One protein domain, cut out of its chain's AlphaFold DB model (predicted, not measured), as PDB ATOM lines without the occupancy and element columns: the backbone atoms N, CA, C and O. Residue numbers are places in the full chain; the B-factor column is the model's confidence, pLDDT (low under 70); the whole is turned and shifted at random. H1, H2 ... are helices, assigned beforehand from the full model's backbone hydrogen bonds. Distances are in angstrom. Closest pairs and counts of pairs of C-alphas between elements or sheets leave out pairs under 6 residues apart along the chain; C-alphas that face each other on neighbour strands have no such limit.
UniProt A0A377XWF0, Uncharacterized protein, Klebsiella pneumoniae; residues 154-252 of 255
ATOM      1  N   GLU A 154      42.798  41.954 158.501       92.50
ATOM      2  CA  GLU A 154      43.771  41.423 159.458       92.50
ATOM      3  C   GLU A 154      44.983  40.800 158.750       92.50
ATOM      4  O   GLU A 154      46.131  40.968 159.165       92.50
ATOM      5  N   GLU A 155      44.753  40.103 157.643       95.00
ATOM      6  CA  GLU A 155      45.810  39.490 156.850       95.00
ATOM      7  C   GLU A 155      46.632  40.548 156.115       95.00
ATOM      8  O   GLU A 155      47.861  40.457 156.069       95.00
ATOM      9  N   ILE A 156      45.986  41.587 155.577       95.19
ATOM     10  CA  ILE A 156      46.689  42.660 154.869       95.19
ATOM     11  C   ILE A 156      47.548  43.489 155.831       95.19
ATOM     12  O   ILE A 156      48.683  43.823 155.485       95.19
ATOM     13  N   ILE A 157      47.070  43.781 157.047       95.56
ATOM     14  CA  ILE A 157      47.883  44.523 158.020       95.56
ATOM     15  C   ILE A 157      49.075  43.698 158.523       95.56
ATOM     16  O   ILE A 157      50.159  44.247 158.719       95.56
ATOM     17  N   LYS A 158      48.925  42.368 158.648       95.56
ATOM     18  CA  LYS A 158      50.049  41.459 158.935       95.56
ATOM     19  C   LYS A 158      51.109  41.524 157.834       95.56
ATOM     20  O   LYS A 158      52.282  41.705 158.151       95.56
ATOM     21  N   LEU A 159      50.698  41.462 156.563       96.25
ATOM     22  CA  LEU A 159      51.615  41.606 155.424       96.25
ATOM     23  C   LEU A 159      52.334  42.959 155.437       96.25
ATOM     24  O   LEU A 159      53.539  43.009 155.203       96.25
ATOM     25  N   TRP A 160      51.620  44.050 155.726       95.38
ATOM     26  CA  TRP A 160      52.238  45.369 155.855       95.38
ATOM     27  C   TRP A 160      53.300  45.388 156.959       95.38
ATOM     28  O   TRP A 160      54.447  45.746 156.701       95.38
ATOM     29  N   ASN A 161      52.944  44.960 158.172       95.81
ATOM     30  CA  ASN A 161      53.849  44.978 159.323       95.81
ATOM     31  C   ASN A 161      55.094  44.106 159.104       95.81
ATOM     32  O   ASN A 161      56.174  44.461 159.568       95.81
ATOM     33  N   GLU A 162      54.959  42.996 158.374       95.38
ATOM     34  CA  GLU A 162      56.085  42.140 157.992       95.38
ATOM     35  C   GLU A 162      57.062  42.861 157.050       95.38
ATOM     36  O   GLU A 162      58.277  42.743 157.207       95.38
ATOM     37  N   LYS A 163      56.552  43.620 156.067       94.12
ATOM     38  CA  LYS A 163      57.399  44.330 155.088       94.12
ATOM     39  C   LYS A 163      57.933  45.667 155.601       94.12
ATOM     40  O   LYS A 163      58.971  46.120 155.122       94.12
ATOM     41  N   PHE A 164      57.258  46.281 156.571       93.19
ATOM     42  CA  PHE A 164      57.587  47.605 157.102       93.19
ATOM     43  C   PHE A 164      57.630  47.616 158.641       93.19
ATOM     44  O   PHE A 164      56.837  48.321 159.270       93.19
ATOM     45  N   PRO A 165      58.562  46.886 159.285       92.12
ATOM     46  CA  PRO A 165      58.584  46.737 160.743       92.12
ATOM     47  C   PRO A 165      58.771  48.066 161.493       92.12
ATOM     48  O   PRO A 165      58.169  48.270 162.543       92.12
ATOM     49  N   SER A 166      59.539  49.013 160.940       90.38
ATOM     50  CA  SER A 166      59.725  50.354 161.524       90.38
ATOM     51  C   SER A 166      58.498  51.268 161.391       90.38
ATOM     52  O   SER A 166      58.437  52.318 162.026       90.38
ATOM     53  N   LYS A 167      57.518  50.880 160.568       91.81
ATOM     54  CA  LYS A 167      56.257  51.597 160.308       91.81
ATOM     55  C   LYS A 167      55.050  50.707 160.627       91.81
ATOM     56  O   LYS A 167      53.971  50.889 160.051       91.81
ATOM     57  N   ALA A 168      55.248  49.713 161.493       93.31
ATOM     58  CA  ALA A 168      54.215  48.761 161.848       93.31
ATOM     59  C   ALA A 168      53.045  49.467 162.544       93.31
ATOM     60  O   ALA A 168      53.227  50.382 163.348       93.31
ATOM     61  N   VAL A 169      51.836  49.023 162.230       93.19
ATOM     62  CA  VAL A 169      50.600  49.490 162.852       93.19
ATOM     63  C   VAL A 169      50.145  48.441 163.851       93.19
ATOM     64  O   VAL A 169      50.016  47.260 163.513       93.19
ATOM     65  N   SER A 170      49.899  48.859 165.090       89.81
ATOM     66  CA  SER A 170      49.381  47.953 166.108       89.81
ATOM     67  C   SER A 170      47.952  47.521 165.762       89.81
ATOM     68  O   SER A 170      47.155  48.287 165.216       89.81
ATOM     69  N   LEU A 171      47.590  46.286 166.118       83.94
ATOM     70  CA  LEU A 171      46.240  45.774 165.859       83.94
ATOM     71  C   LEU A 171      45.153  46.599 166.567       83.94
ATOM     72  O   LEU A 171      44.051  46.719 166.046       83.94
ATOM     73  N   HIS A 172      45.455  47.213 167.716       86.75
ATOM     74  CA  HIS A 172      44.483  48.058 168.420       86.75
ATOM     75  C   HIS A 172      44.233  49.402 167.707       86.75
ATOM     76  O   HIS A 172      43.144  49.969 167.811       86.75
ATOM     77  N   GLU A 173      45.219  49.925 166.972       88.50
ATOM     78  CA  GLU A 173      45.066  51.129 166.141       88.50
ATOM     79  C   GLU A 173      44.396  50.834 164.800       88.50
ATOM     80  O   GLU A 173      43.911  51.752 164.133       88.50
ATOM     81  N   TRP A 174      44.363  49.564 164.396       92.94
ATOM     82  CA  TRP A 174      43.759  49.132 163.148       92.94
ATOM     83  C   TRP A 174      42.239  48.994 163.280       92.94
ATOM     84  O   TRP A 174      41.696  47.938 163.593       92.94
ATOM     85  N   ASN A 175      41.529  50.098 163.058       89.06
ATOM     86  CA  ASN A 175      40.071  50.141 163.124       89.06
ATOM     87  C   ASN A 175      39.489  51.162 162.136       89.06
ATOM     88  O   ASN A 175      40.201  52.002 161.590       89.06
ATOM     89  N   ARG A 176      38.162  51.140 161.963       86.62
ATOM     90  CA  ARG A 176      37.415  51.981 161.004       86.62
ATOM     91  C   ARG A 176      37.618  53.496 161.147       86.62
ATOM     92  O   ARG A 176      37.250  54.229 160.232       86.62
ATOM     93  N   ARG A 177      38.143  53.985 162.278       85.75
ATOM     94  CA  ARG A 177      38.434  55.417 162.476       85.75
ATOM     95  C   ARG A 177      39.744  55.838 161.814       85.75
ATOM     96  O   ARG A 177      39.920  57.023 161.549       85.75
ATOM     97  N   ARG A 178      40.651  54.893 161.548       88.88
ATOM     98  CA  ARG A 178      41.910  55.155 160.853       88.88
ATOM     99  C   ARG A 178      41.645  55.330 159.349       88.88
ATOM    100  O   ARG A 178      41.002  54.456 158.764       88.88
ATOM    101  N   PRO A 179      42.140  56.400 158.701       89.62
ATOM    102  CA  PRO A 179      41.965  56.606 157.262       89.62
ATOM    103  C   PRO A 179      42.402  55.401 156.422       89.62
ATOM    104  O   PRO A 179      41.613  54.916 155.612       89.62
ATOM    105  N   ALA A 180      43.581  54.834 156.719       92.19
ATOM    106  CA  ALA A 180      44.095  53.635 156.055       92.19
ATOM    107  C   ALA A 180      43.116  52.452 156.045       92.19
ATOM    108  O   ALA A 180      43.127  51.681 155.094       92.19
ATOM    109  N   TYR A 181      42.275  52.295 157.074       90.94
ATOM    110  CA  TYR A 181      41.298  51.205 157.125       90.94
ATOM    111  C   TYR A 181      40.278  51.360 155.993       90.94
ATOM    112  O   TYR A 181      40.037  50.440 155.220       90.94
ATOM    113  N   ARG A 182      39.685  52.548 155.850       84.94
ATOM    114  CA  ARG A 182      38.690  52.801 154.797       84.94
ATOM    115  C   ARG A 182      39.327  52.809 153.413       84.94
ATOM    116  O   ARG A 182      38.775  52.249 152.470       84.94
ATOM    117  N   ASP A 183      40.501  53.415 153.314       89.38
ATOM    118  CA  ASP A 183      41.247  53.505 152.067       89.38
ATOM    119  C   ASP A 183      41.720  52.124 151.591       89.38
ATOM    120  O   ASP A 183      41.725  51.858 150.387       89.38
ATOM    121  N   LEU A 184      42.005  51.195 152.515       92.06
ATOM    122  CA  LEU A 184      42.313  49.811 152.168       92.06
ATOM    123  C   LEU A 184      41.163  49.141 151.412       92.06
ATOM    124  O   LEU A 184      41.411  48.434 150.439       92.06
ATOM    125  N   GLU A 185      39.915  49.360 151.831       87.06
ATOM    126  CA  GLU A 185      38.752  48.788 151.145       87.06
ATOM    127  C   GLU A 185      38.633  49.333 149.720       87.06
ATOM    128  O   GLU A 185      38.374  48.569 148.791       87.06
ATOM    129  N   ALA A 186      38.901  50.626 149.521       85.69
ATOM    130  CA  ALA A 186      38.929  51.229 148.191       85.69
ATOM    131  C   ALA A 186      40.043  50.628 147.316       85.69
ATOM    132  O   ALA A 186      39.797  50.259 146.167       85.69
ATOM    133  N   VAL A 187      41.250  50.466 147.867       89.50
ATOM    134  CA  VAL A 187      42.375  49.832 147.165       89.50
ATOM    135  C   VAL A 187      42.060  48.377 146.814       89.50
ATOM    136  O   VAL A 187      42.277  47.968 145.673       89.50
ATOM    137  N   TRP A 188      41.519  47.610 147.763       90.69
ATOM    138  CA  TRP A 188      41.136  46.202 147.608       90.69
ATOM    139  C   TRP A 188      40.046  45.989 146.555       90.69
ATOM    140  O   TRP A 188      40.086  45.014 145.798       90.69
ATOM    141  N   ASN A 189      39.097  46.921 146.492       85.25
ATOM    142  CA  ASN A 189      38.048  46.966 145.483       85.25
ATOM    143  C   ASN A 189      38.549  47.475 144.126       85.25
ATOM    144  O   ASN A 189      37.819  47.416 143.152       85.25
ATOM    145  N   GLY A 190      39.794  47.938 144.013       81.94
ATOM    146  CA  GLY A 190      40.386  48.257 142.720       81.94
ATOM    147  C   GLY A 190      40.700  47.001 141.903       81.94
ATOM    148  O   GLY A 190      41.067  45.955 142.444       81.94
ATOM    149  N   LYS A 191      40.641  47.115 140.575       81.12
ATOM    150  CA  LYS A 191      41.172  46.094 139.662       81.12
ATOM    151  C   LYS A 191      42.671  46.286 139.427       81.12
ATOM    152  O   LYS A 191      43.239  47.366 139.603       81.12
ATOM    153  N   THR A 192      43.332  45.200 139.056       82.38
ATOM    154  CA  THR A 192      44.699  45.210 138.526       82.38
ATOM    155  C   THR A 192      44.718  45.776 137.103       82.38
ATOM    156  O   THR A 192      43.676  45.887 136.461       82.38
ATOM    157  N   THR A 193      45.905  46.070 136.566       76.25
ATOM    158  CA  THR A 193      46.066  46.503 135.163       76.25
ATOM    159  C   THR A 193      45.587  45.459 134.147       76.25
ATOM    160  O   THR A 193      45.294  45.805 133.011       76.25
ATOM    161  N   GLN A 194      45.468  44.192 134.557       76.62
ATOM    162  CA  GLN A 194      44.914  43.095 133.756       76.62
ATOM    163  C   GLN A 194      43.389  42.939 133.917       76.62
ATOM    164  O   GLN A 194      42.817  41.975 133.424       76.62
ATOM    165  N   GLY A 195      42.722  43.834 134.654       78.31
ATOM    166  CA  GLY A 195      41.273  43.790 134.886       78.31
ATOM    167  C   GLY A 195      40.811  42.796 135.962       78.31
ATOM    168  O   GLY A 195      39.622  42.749 136.276       78.31
ATOM    169  N   ASN A 196      41.730  42.038 136.569       83.25
ATOM    170  CA  ASN A 196      41.420  41.103 137.656       83.25
ATOM    171  C   ASN A 196      41.207  41.838 138.985       83.25
ATOM    172  O   ASN A 196      41.895  42.826 139.248       83.25
ATOM    173  N   TRP A 197      40.317  41.334 139.843       85.50
ATOM    174  CA  TRP A 197      40.199  41.803 141.228       85.50
ATOM    175  C   TRP A 197      41.489  41.554 142.006       85.50
ATOM    176  O   TRP A 197      42.215  40.593 141.738       85.50
ATOM    177  N   ARG A 198      41.779  42.414 142.985       89.12
ATOM    178  CA  ARG A 198      42.935  42.200 143.854       89.12
ATOM    179  C   ARG A 198      42.711  41.004 144.765       89.12
ATOM    180  O   ARG A 198      41.613  40.725 145.235       89.12
ATOM    181  N   GLU A 199      43.802  40.310 145.020       92.75
ATOM    182  CA  GLU A 199      43.863  39.185 145.938       92.75
ATOM    183  C   GLU A 199      44.922  39.460 147.001       92.75
ATOM    184  O   GLU A 199      45.816  40.287 146.807       92.75
ATOM    185  N   LEU A 200      44.881  38.713 148.105       93.88
ATOM    186  CA  LEU A 200      45.851  38.852 149.193       93.88
ATOM    187  C   LEU A 200      47.298  38.694 148.691       93.88
ATOM    188  O   LEU A 200      48.165  39.494 149.035       93.88
ATOM    189  N   LYS A 201      47.535  37.731 147.787       93.38
ATOM    190  CA  LYS A 201      48.837  37.523 147.128       93.38
ATOM    191  C   LYS A 201      49.316  38.770 146.377       93.38
ATOM    192  O   LYS A 201      50.503  39.079 146.373       93.38
ATOM    193  N   HIS A 202      48.388  39.501 145.758       92.81
ATOM    194  CA  HIS A 202      48.707  40.702 144.999       92.81
ATOM    195  C   HIS A 202      49.045  41.870 145.921       92.81
ATOM    196  O   HIS A 202      50.018  42.573 145.663       92.81
ATOM    197  N   MET A 203      48.303  42.030 147.020       94.81
ATOM    198  CA  MET A 203      48.613  43.024 148.054       94.81
ATOM    199  C   MET A 203      49.988  42.771 148.683       94.81
ATOM    200  O   MET A 203      50.792  43.695 148.783       94.81
ATOM    201  N   GLY A 204      50.297  41.514 149.021       95.56
ATOM    202  CA  GLY A 204      51.611  41.132 149.546       95.56
ATOM    203  C   GLY A 204      52.749  41.438 148.572       95.56
ATOM    204  O   GLY A 204      53.739  42.058 148.958       95.56
ATOM    205  N   MET A 205      52.577  41.088 147.292       94.44
ATOM    206  CA  MET A 205      53.543  41.430 146.244       94.44
ATOM    207  C   MET A 205      53.714  42.949 146.106       94.44
ATOM    208  O   MET A 205      54.834  43.430 145.966       94.44
ATOM    209  N   ALA A 206      52.623  43.716 146.157       94.75
ATOM    210  CA  ALA A 206      52.686  45.170 146.063       94.75
ATOM    211  C   ALA A 206      53.497  45.783 147.206       94.75
ATOM    212  O   ALA A 206      54.394  46.585 146.948       94.75
ATOM    213  N   PHE A 207      53.254  45.361 148.447       96.12
ATOM    214  CA  PHE A 207      54.037  45.813 149.598       96.12
ATOM    215  C   PHE A 207      55.512  45.429 149.497       96.12
ATOM    216  O   PHE A 207      56.365  46.259 149.794       96.12
ATOM    217  N   GLU A 208      55.828  44.227 149.013       95.31
ATOM    218  CA  GLU A 208      57.215  43.807 148.796       95.31
ATOM    219  C   GLU A 208      57.932  44.660 147.735       95.31
ATOM    220  O   GLU A 208      59.100  45.023 147.893       95.31
ATOM    221  N   LEU A 209      57.249  44.993 146.637       95.00
ATOM    222  CA  LEU A 209      57.820  45.865 145.611       95.00
ATOM    223  C   LEU A 209      58.041  47.276 146.158       95.00
ATOM    224  O   LEU A 209      59.107  47.854 145.946       95.00
ATOM    225  N   ILE A 210      57.064  47.806 146.897       95.31
ATOM    226  CA  ILE A 210      57.148  49.132 147.514       95.31
ATOM    227  C   ILE A 210      58.282  49.178 148.546       95.31
ATOM    228  O   ILE A 210      59.058  50.133 148.531       95.31
ATOM    229  N   SER A 211      58.458  48.146 149.379       93.69
ATOM    230  CA  SER A 211      59.541  48.111 150.375       93.69
ATOM    231  C   SER A 211      60.932  48.110 149.739       93.69
ATOM    232  O   SER A 211      61.890  48.581 150.341       93.69
ATOM    233  N   LYS A 212      61.047  47.593 148.510       92.44
ATOM    234  CA  LYS A 212      62.289  47.568 147.720       92.44
ATOM    235  C   LYS A 212      62.443  48.776 146.793       92.44
ATOM    236  O   LYS A 212      63.425  48.843 146.059       92.44
ATOM    237  N   SER A 213      61.466  49.678 146.753       94.00
ATOM    238  CA  SER A 213      61.496  50.850 145.877       94.00
ATOM    239  C   SER A 213      62.406  51.947 146.425       94.00
ATOM    240  O   SER A 213      62.697  52.007 147.624       94.00
ATOM    241  N   SER A 214      62.812  52.870 145.554       91.12
ATOM    242  CA  SER A 214      63.584  54.056 145.935       91.12
ATOM    243  C   SER A 214      62.867  54.915 146.984       91.12
ATOM    244  O   SER A 214      63.533  55.559 147.794       91.12
ATOM    245  N   LEU A 215      61.529  54.868 147.039       89.00
ATOM    246  CA  LEU A 215      60.703  55.537 148.050       89.00
ATOM    247  C   LEU A 215      61.106  55.128 149.472       89.00
ATOM    248  O   LEU A 215      61.281  55.989 150.328       89.00
ATOM    249  N   PHE A 216      61.335  53.838 149.709       87.94
ATOM    250  CA  PHE A 216      61.803  53.352 151.009       87.94
ATOM    251  C   PHE A 216      63.327  53.259 151.103       87.94
ATOM    252  O   PHE A 216      63.867  53.460 152.185       87.94
ATOM    253  N   GLY A 217      64.030  53.056 149.984       81.56
ATOM    254  CA  GLY A 217      65.495  53.036 149.959       81.56
ATOM    255  C   GLY A 217      66.152  54.398 150.220       81.56
ATOM    256  O   GLY A 217      67.254  54.444 150.755       81.56
ATOM    257  N   THR A 218      65.490  55.506 149.865       81.06
ATOM    258  CA  THR A 218      66.037  56.872 150.018       81.06
ATOM    259  C   THR A 218      65.264  57.739 151.005       81.06
ATOM    260  O   THR A 218      65.829  58.667 151.580       81.06
ATOM    261  N   ARG A 219      63.967  57.468 151.203       80.75
ATOM    262  CA  ARG A 219      63.063  58.296 152.020       80.75
ATOM    263  C   ARG A 219      62.337  57.494 153.106       80.75
ATOM    264  O   ARG A 219      61.364  57.995 153.659       80.75
ATOM    265  N   GLY A 220      62.800  56.286 153.438       79.62
ATOM    266  CA  GLY A 220      62.140  55.394 154.406       79.62
ATOM    267  C   GLY A 220      61.882  56.026 155.782       79.62
ATOM    268  O   GLY A 220      60.824  55.808 156.375       79.62
ATOM    269  N   ASP A 221      62.791  56.890 156.240       84.31
ATOM    270  CA  ASP A 221      62.690  57.558 157.545       84.31
ATOM    271  C   ASP A 221      61.723  58.750 157.556       84.31
ATOM    272  O   ASP A 221      61.431  59.317 158.609       84.31
ATOM    273  N   GLN A 222      61.184  59.142 156.399       88.62
ATOM    274  CA  GLN A 222      60.299  60.297 156.315       88.62
ATOM    275  C   GLN A 222      59.002  60.061 157.108       88.62
ATOM    276  O   GLN A 222      58.307  59.070 156.856       88.62
ATOM    277  N   PRO A 223      58.613  60.962 158.032       87.50
ATOM    278  CA  PRO A 223      57.448  60.760 158.897       87.50
ATOM    279  C   PRO A 223      56.121  60.640 158.145       87.50
ATOM    280  O   PRO A 223      55.225  59.942 158.602       87.50
ATOM    281  N   TRP A 224      55.999  61.290 156.984       90.31
ATOM    282  CA  TRP A 224      54.785  61.259 156.164       90.31
ATOM    283  C   TRP A 224      54.604  59.935 155.407       90.31
ATOM    284  O   TRP A 224      53.476  59.588 155.057       90.31
ATOM    285  N   LEU A 225      55.683  59.173 155.181       91.44
ATOM    286  CA  LEU A 225      55.641  57.894 154.476       91.44
ATOM    287  C   LEU A 225      55.121  56.808 155.425       91.44
ATOM    288  O   LEU A 225      55.875  56.166 156.159       91.44
ATOM    289  N   THR A 226      53.799  56.677 155.461       92.88
ATOM    290  CA  THR A 226      53.032  55.812 156.368       92.88
ATOM    291  C   THR A 226      52.043  54.961 155.581       92.88
ATOM    292  O   THR A 226      51.770  55.244 154.413       92.88
ATOM    293  N   LEU A 227      51.462  53.949 156.231       94.75
ATOM    294  CA  LEU A 227      50.395  53.143 155.639       94.75
ATOM    295  C   LEU A 227      49.220  54.011 155.161       94.75
ATOM    296  O   LEU A 227      48.734  53.821 154.050       94.75
ATOM    297  N   ASP A 228      48.805  54.989 155.971       94.50
ATOM    298  CA  ASP A 228      47.726  55.929 155.647       94.50
ATOM    299  C   ASP A 228      48.023  56.739 154.389       94.50
ATOM    300  O   ASP A 228      47.153  56.924 153.541       94.50
ATOM    301  N   TRP A 229      49.267  57.190 154.232       95.38
ATOM    302  CA  TRP A 229      49.657  57.928 153.040       95.38
ATOM    303  C   TRP A 229      49.699  57.032 151.797       95.38
ATOM    304  O   TRP A 229      49.240  57.455 150.738       95.38
ATOM    305  N   ILE A 230      50.214  55.804 151.911       95.06
ATOM    306  CA  ILE A 230      50.353  54.883 150.770       95.06
ATOM    307  C   ILE A 230      49.004  54.351 150.297       95.06
ATOM    308  O   ILE A 230      48.761  54.304 149.093       95.06
ATOM    309  N   LEU A 231      48.140  53.935 151.225       94.44
ATOM    310  CA  LEU A 231      46.835  53.377 150.877       94.44
ATOM    311  C   LEU A 231      45.840  54.432 150.410       94.44
ATOM    312  O   LEU A 231      44.843  54.060 149.798       94.44
ATOM    313  N   ASN A 232      46.112  55.720 150.636       92.31
ATOM    314  CA  ASN A 232      45.287  56.783 150.085       92.31
ATOM    315  C   ASN A 232      45.094  56.555 148.572       92.31
ATOM    316  O   ASN A 232      46.091  56.507 147.842       92.31
ATOM    317  N   PRO A 233      43.852  56.458 148.062       83.38
ATOM    318  CA  PRO A 233      43.602  56.136 146.658       83.38
ATOM    319  C   PRO A 233      44.273  57.092 145.663       83.38
ATOM    320  O   PRO A 233      44.583  56.692 144.542       83.38
ATOM    321  N   LYS A 234      44.546  58.341 146.074       87.81
ATOM    322  CA  LYS A 234      45.267  59.334 145.261       87.81
ATOM    323  C   LYS A 234      46.749  58.996 145.069       87.81
ATOM    324  O   LYS A 234      47.337  59.419 144.079       87.81
ATOM    325  N   ASN A 235      47.339  58.256 146.006       92.88
ATOM    326  CA  ASN A 235      48.763  57.924 146.030       92.88
ATOM    327  C   ASN A 235      49.021  56.469 145.625       92.88
ATOM    328  O   ASN A 235      50.022  56.185 144.976       92.88
ATOM    329  N   TRP A 236      48.124  55.542 145.980       92.00
ATOM    330  CA  TRP A 236      48.317  54.104 145.777       92.00
ATOM    331  C   TRP A 236      48.744  53.740 144.349       92.00
ATOM    332  O   TRP A 236      49.709  52.998 144.164       92.00
ATOM    333  N   GLY A 237      48.034  54.272 143.346       87.94
ATOM    334  CA  GLY A 237      48.301  53.982 141.937       87.94
ATOM    335  C   GLY A 237      49.726  54.356 141.532       87.94
ATOM    336  O   GLY A 237      50.474  53.497 141.072       87.94
ATOM    337  N   SER A 238      50.127  55.601 141.793       90.25
ATOM    338  CA  SER A 238      51.456  56.103 141.428       90.25
ATOM    339  C   SER A 238      52.580  55.426 142.215       90.25
ATOM    340  O   SER A 238      53.599  55.063 141.630       90.25
ATOM    341  N   VAL A 239      52.389  55.186 143.518       93.94
ATOM    342  CA  VAL A 239      53.371  54.492 144.372       93.94
ATOM    343  C   VAL A 239      53.613  53.065 143.883       93.94
ATOM    344  O   VAL A 239      54.760  52.631 143.756       93.94
ATOM    345  N   TYR A 240      52.540  52.325 143.592       92.94
ATOM    346  CA  TYR A 240      52.649  50.946 143.127       92.94
ATOM    347  C   TYR A 240      53.240  50.860 141.711       92.94
ATOM    348  O   TYR A 240      54.102  50.017 141.461       92.94
ATOM    349  N   GLU A 241      52.828  51.741 140.795       91.50
ATOM    350  CA  GLU A 241      53.381  51.807 139.435       91.50
ATOM    351  C   GLU A 241      54.878  52.117 139.437       91.50
ATOM    352  O   GLU A 241      55.645  51.422 138.766       91.50
ATOM    353  N   GLN A 242      55.311  53.092 140.242       92.94
ATOM    354  CA  GLN A 242      56.729  53.396 140.412       92.94
ATOM    355  C   GLN A 242      57.501  52.157 140.889       92.94
ATOM    356  O   GLN A 242      58.501  51.778 140.279       92.94
ATOM    357  N   ALA A 243      57.017  51.485 141.937       93.75
ATOM    358  CA  ALA A 243      57.674  50.301 142.488       93.75
ATOM    359  C   ALA A 243      57.776  49.141 141.476       93.75
ATOM    360  O   ALA A 243      58.796  48.446 141.428       93.75
ATOM    361  N   ILE A 244      56.748  48.938 140.642       92.31
ATOM    362  CA  ILE A 244      56.786  47.950 139.554       92.31
ATOM    363  C   ILE A 244      57.824  48.329 138.500       92.31
ATOM    364  O   ILE A 244      58.585  47.461 138.067       92.31
ATOM    365  N   ASN A 245      57.839  49.588 138.060       91.94
ATOM    366  CA  ASN A 245      58.731  50.040 136.993       91.94
ATOM    367  C   ASN A 245      60.196  49.904 137.415       91.94
ATOM    368  O   ASN A 245      60.973  49.268 136.705       91.94
ATOM    369  N   GLU A 246      60.540  50.345 138.625       93.50
ATOM    370  CA  GLU A 246      61.894  50.176 139.167       93.50
ATOM    371  C   GLU A 246      62.297  48.696 139.290       93.50
ATOM    372  O   GLU A 246      63.453  48.324 139.085       93.50
ATOM    373  N   HIS A 247      61.351  47.814 139.630       91.12
ATOM    374  CA  HIS A 247      61.617  46.375 139.685       91.12
ATOM    375  C   HIS A 247      61.863  45.764 138.302       91.12
ATOM    376  O   HIS A 247      62.730  44.899 138.163       91.12
ATOM    377  N   ARG A 248      61.130  46.212 137.274       89.06
ATOM    378  CA  ARG A 248      61.348  45.796 135.877       89.06
ATOM    379  C   ARG A 248      62.713  46.257 135.368       89.06
ATOM    380  O   ARG A 248      63.444  45.440 134.807       89.06
ATOM    381  N   GLU A 249      63.085  47.503 135.657       90.12
ATOM    382  CA  GLU A 249      64.400  48.069 135.329       90.12
ATOM    383  C   GLU A 249      65.539  47.269 135.972       90.12
ATOM    384  O   GLU A 249      66.467  46.850 135.278       90.12
ATOM    385  N   ARG A 250      65.434  46.956 137.273       87.56
ATOM    386  CA  ARG A 250      66.423  46.126 137.989       87.56
ATOM    387  C   ARG A 250      66.570  44.720 137.406       87.56
ATOM    388  O   ARG A 250      67.651  44.146 137.470       87.56
ATOM    389  N   LYS A 251      65.497  44.157 136.843       84.56
ATOM    390  CA  LYS A 251      65.517  42.842 136.186       84.56
ATOM    391  C   LYS A 251      65.975  42.884 134.725       84.56
ATOM    392  O   LYS A 251      65.978  41.841 134.079       84.56
ATOM    393  N   GLY A 252      66.348  44.052 134.197       73.00
ATOM    394  CA  GLY A 252      66.784  44.202 132.807       73.00
ATOM    395  C   GLY A 252      65.665  43.999 131.780       73.00
ATOM    396  O   GLY A 252      65.944  43.879 130.589       73.00
TER     397      GLY A 252
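This is residues 154 to 252 of the 255 residues of an uncharacterized protein of Klebsiella pneumoniae (UniProt A0A377XWF0). The longest helix, H6, crosses H3, and H1 lies side by side with H3; H2 and short H5 pack together near the beginning of H6, with small H4 near H6. The printed part has 99 residues with six named helices, H1 to H6 in order, and no named strand. It is all helix and compact, with radius of gyration of the C-alphas 13.0 A and spans 42 by 33 by 22 A.

H6, residues 233 to 250, measures 26.4 A and ends with C-alpha 250 at (66.423, 46.126, 137.989). H3 is residues 200 to 211; H1, 154 to 163, begins at (43.771, 41.423, 159.458). H2 is 179 to 188, H4 214 to 219, H5 227 to 231.

Residues 239 to 247 of H6 touch H3, closest C-alphas Ala 243 and Ile 210, 5.2 A. H3 touches H1 at a shallow tilt of 26 degrees, closest C-alphas Gly 204 and Leu 159, 5.9 A. H2 touches H5, closest C-alphas Ala 180 and Asp 228, 4.3 A. Every O i to N i+4 pair is within hydrogen-bond range in H1, H3, H4 and H5; H2 has 5 of 6, H6 12 of 14.

The farthest C-alphas, Arg 177 and Gly 252, are 42.5 A apart. The printed part has no cut; links H1 to H2 and H2 to H3 are long. No printed residue is under 70 in pLDDT.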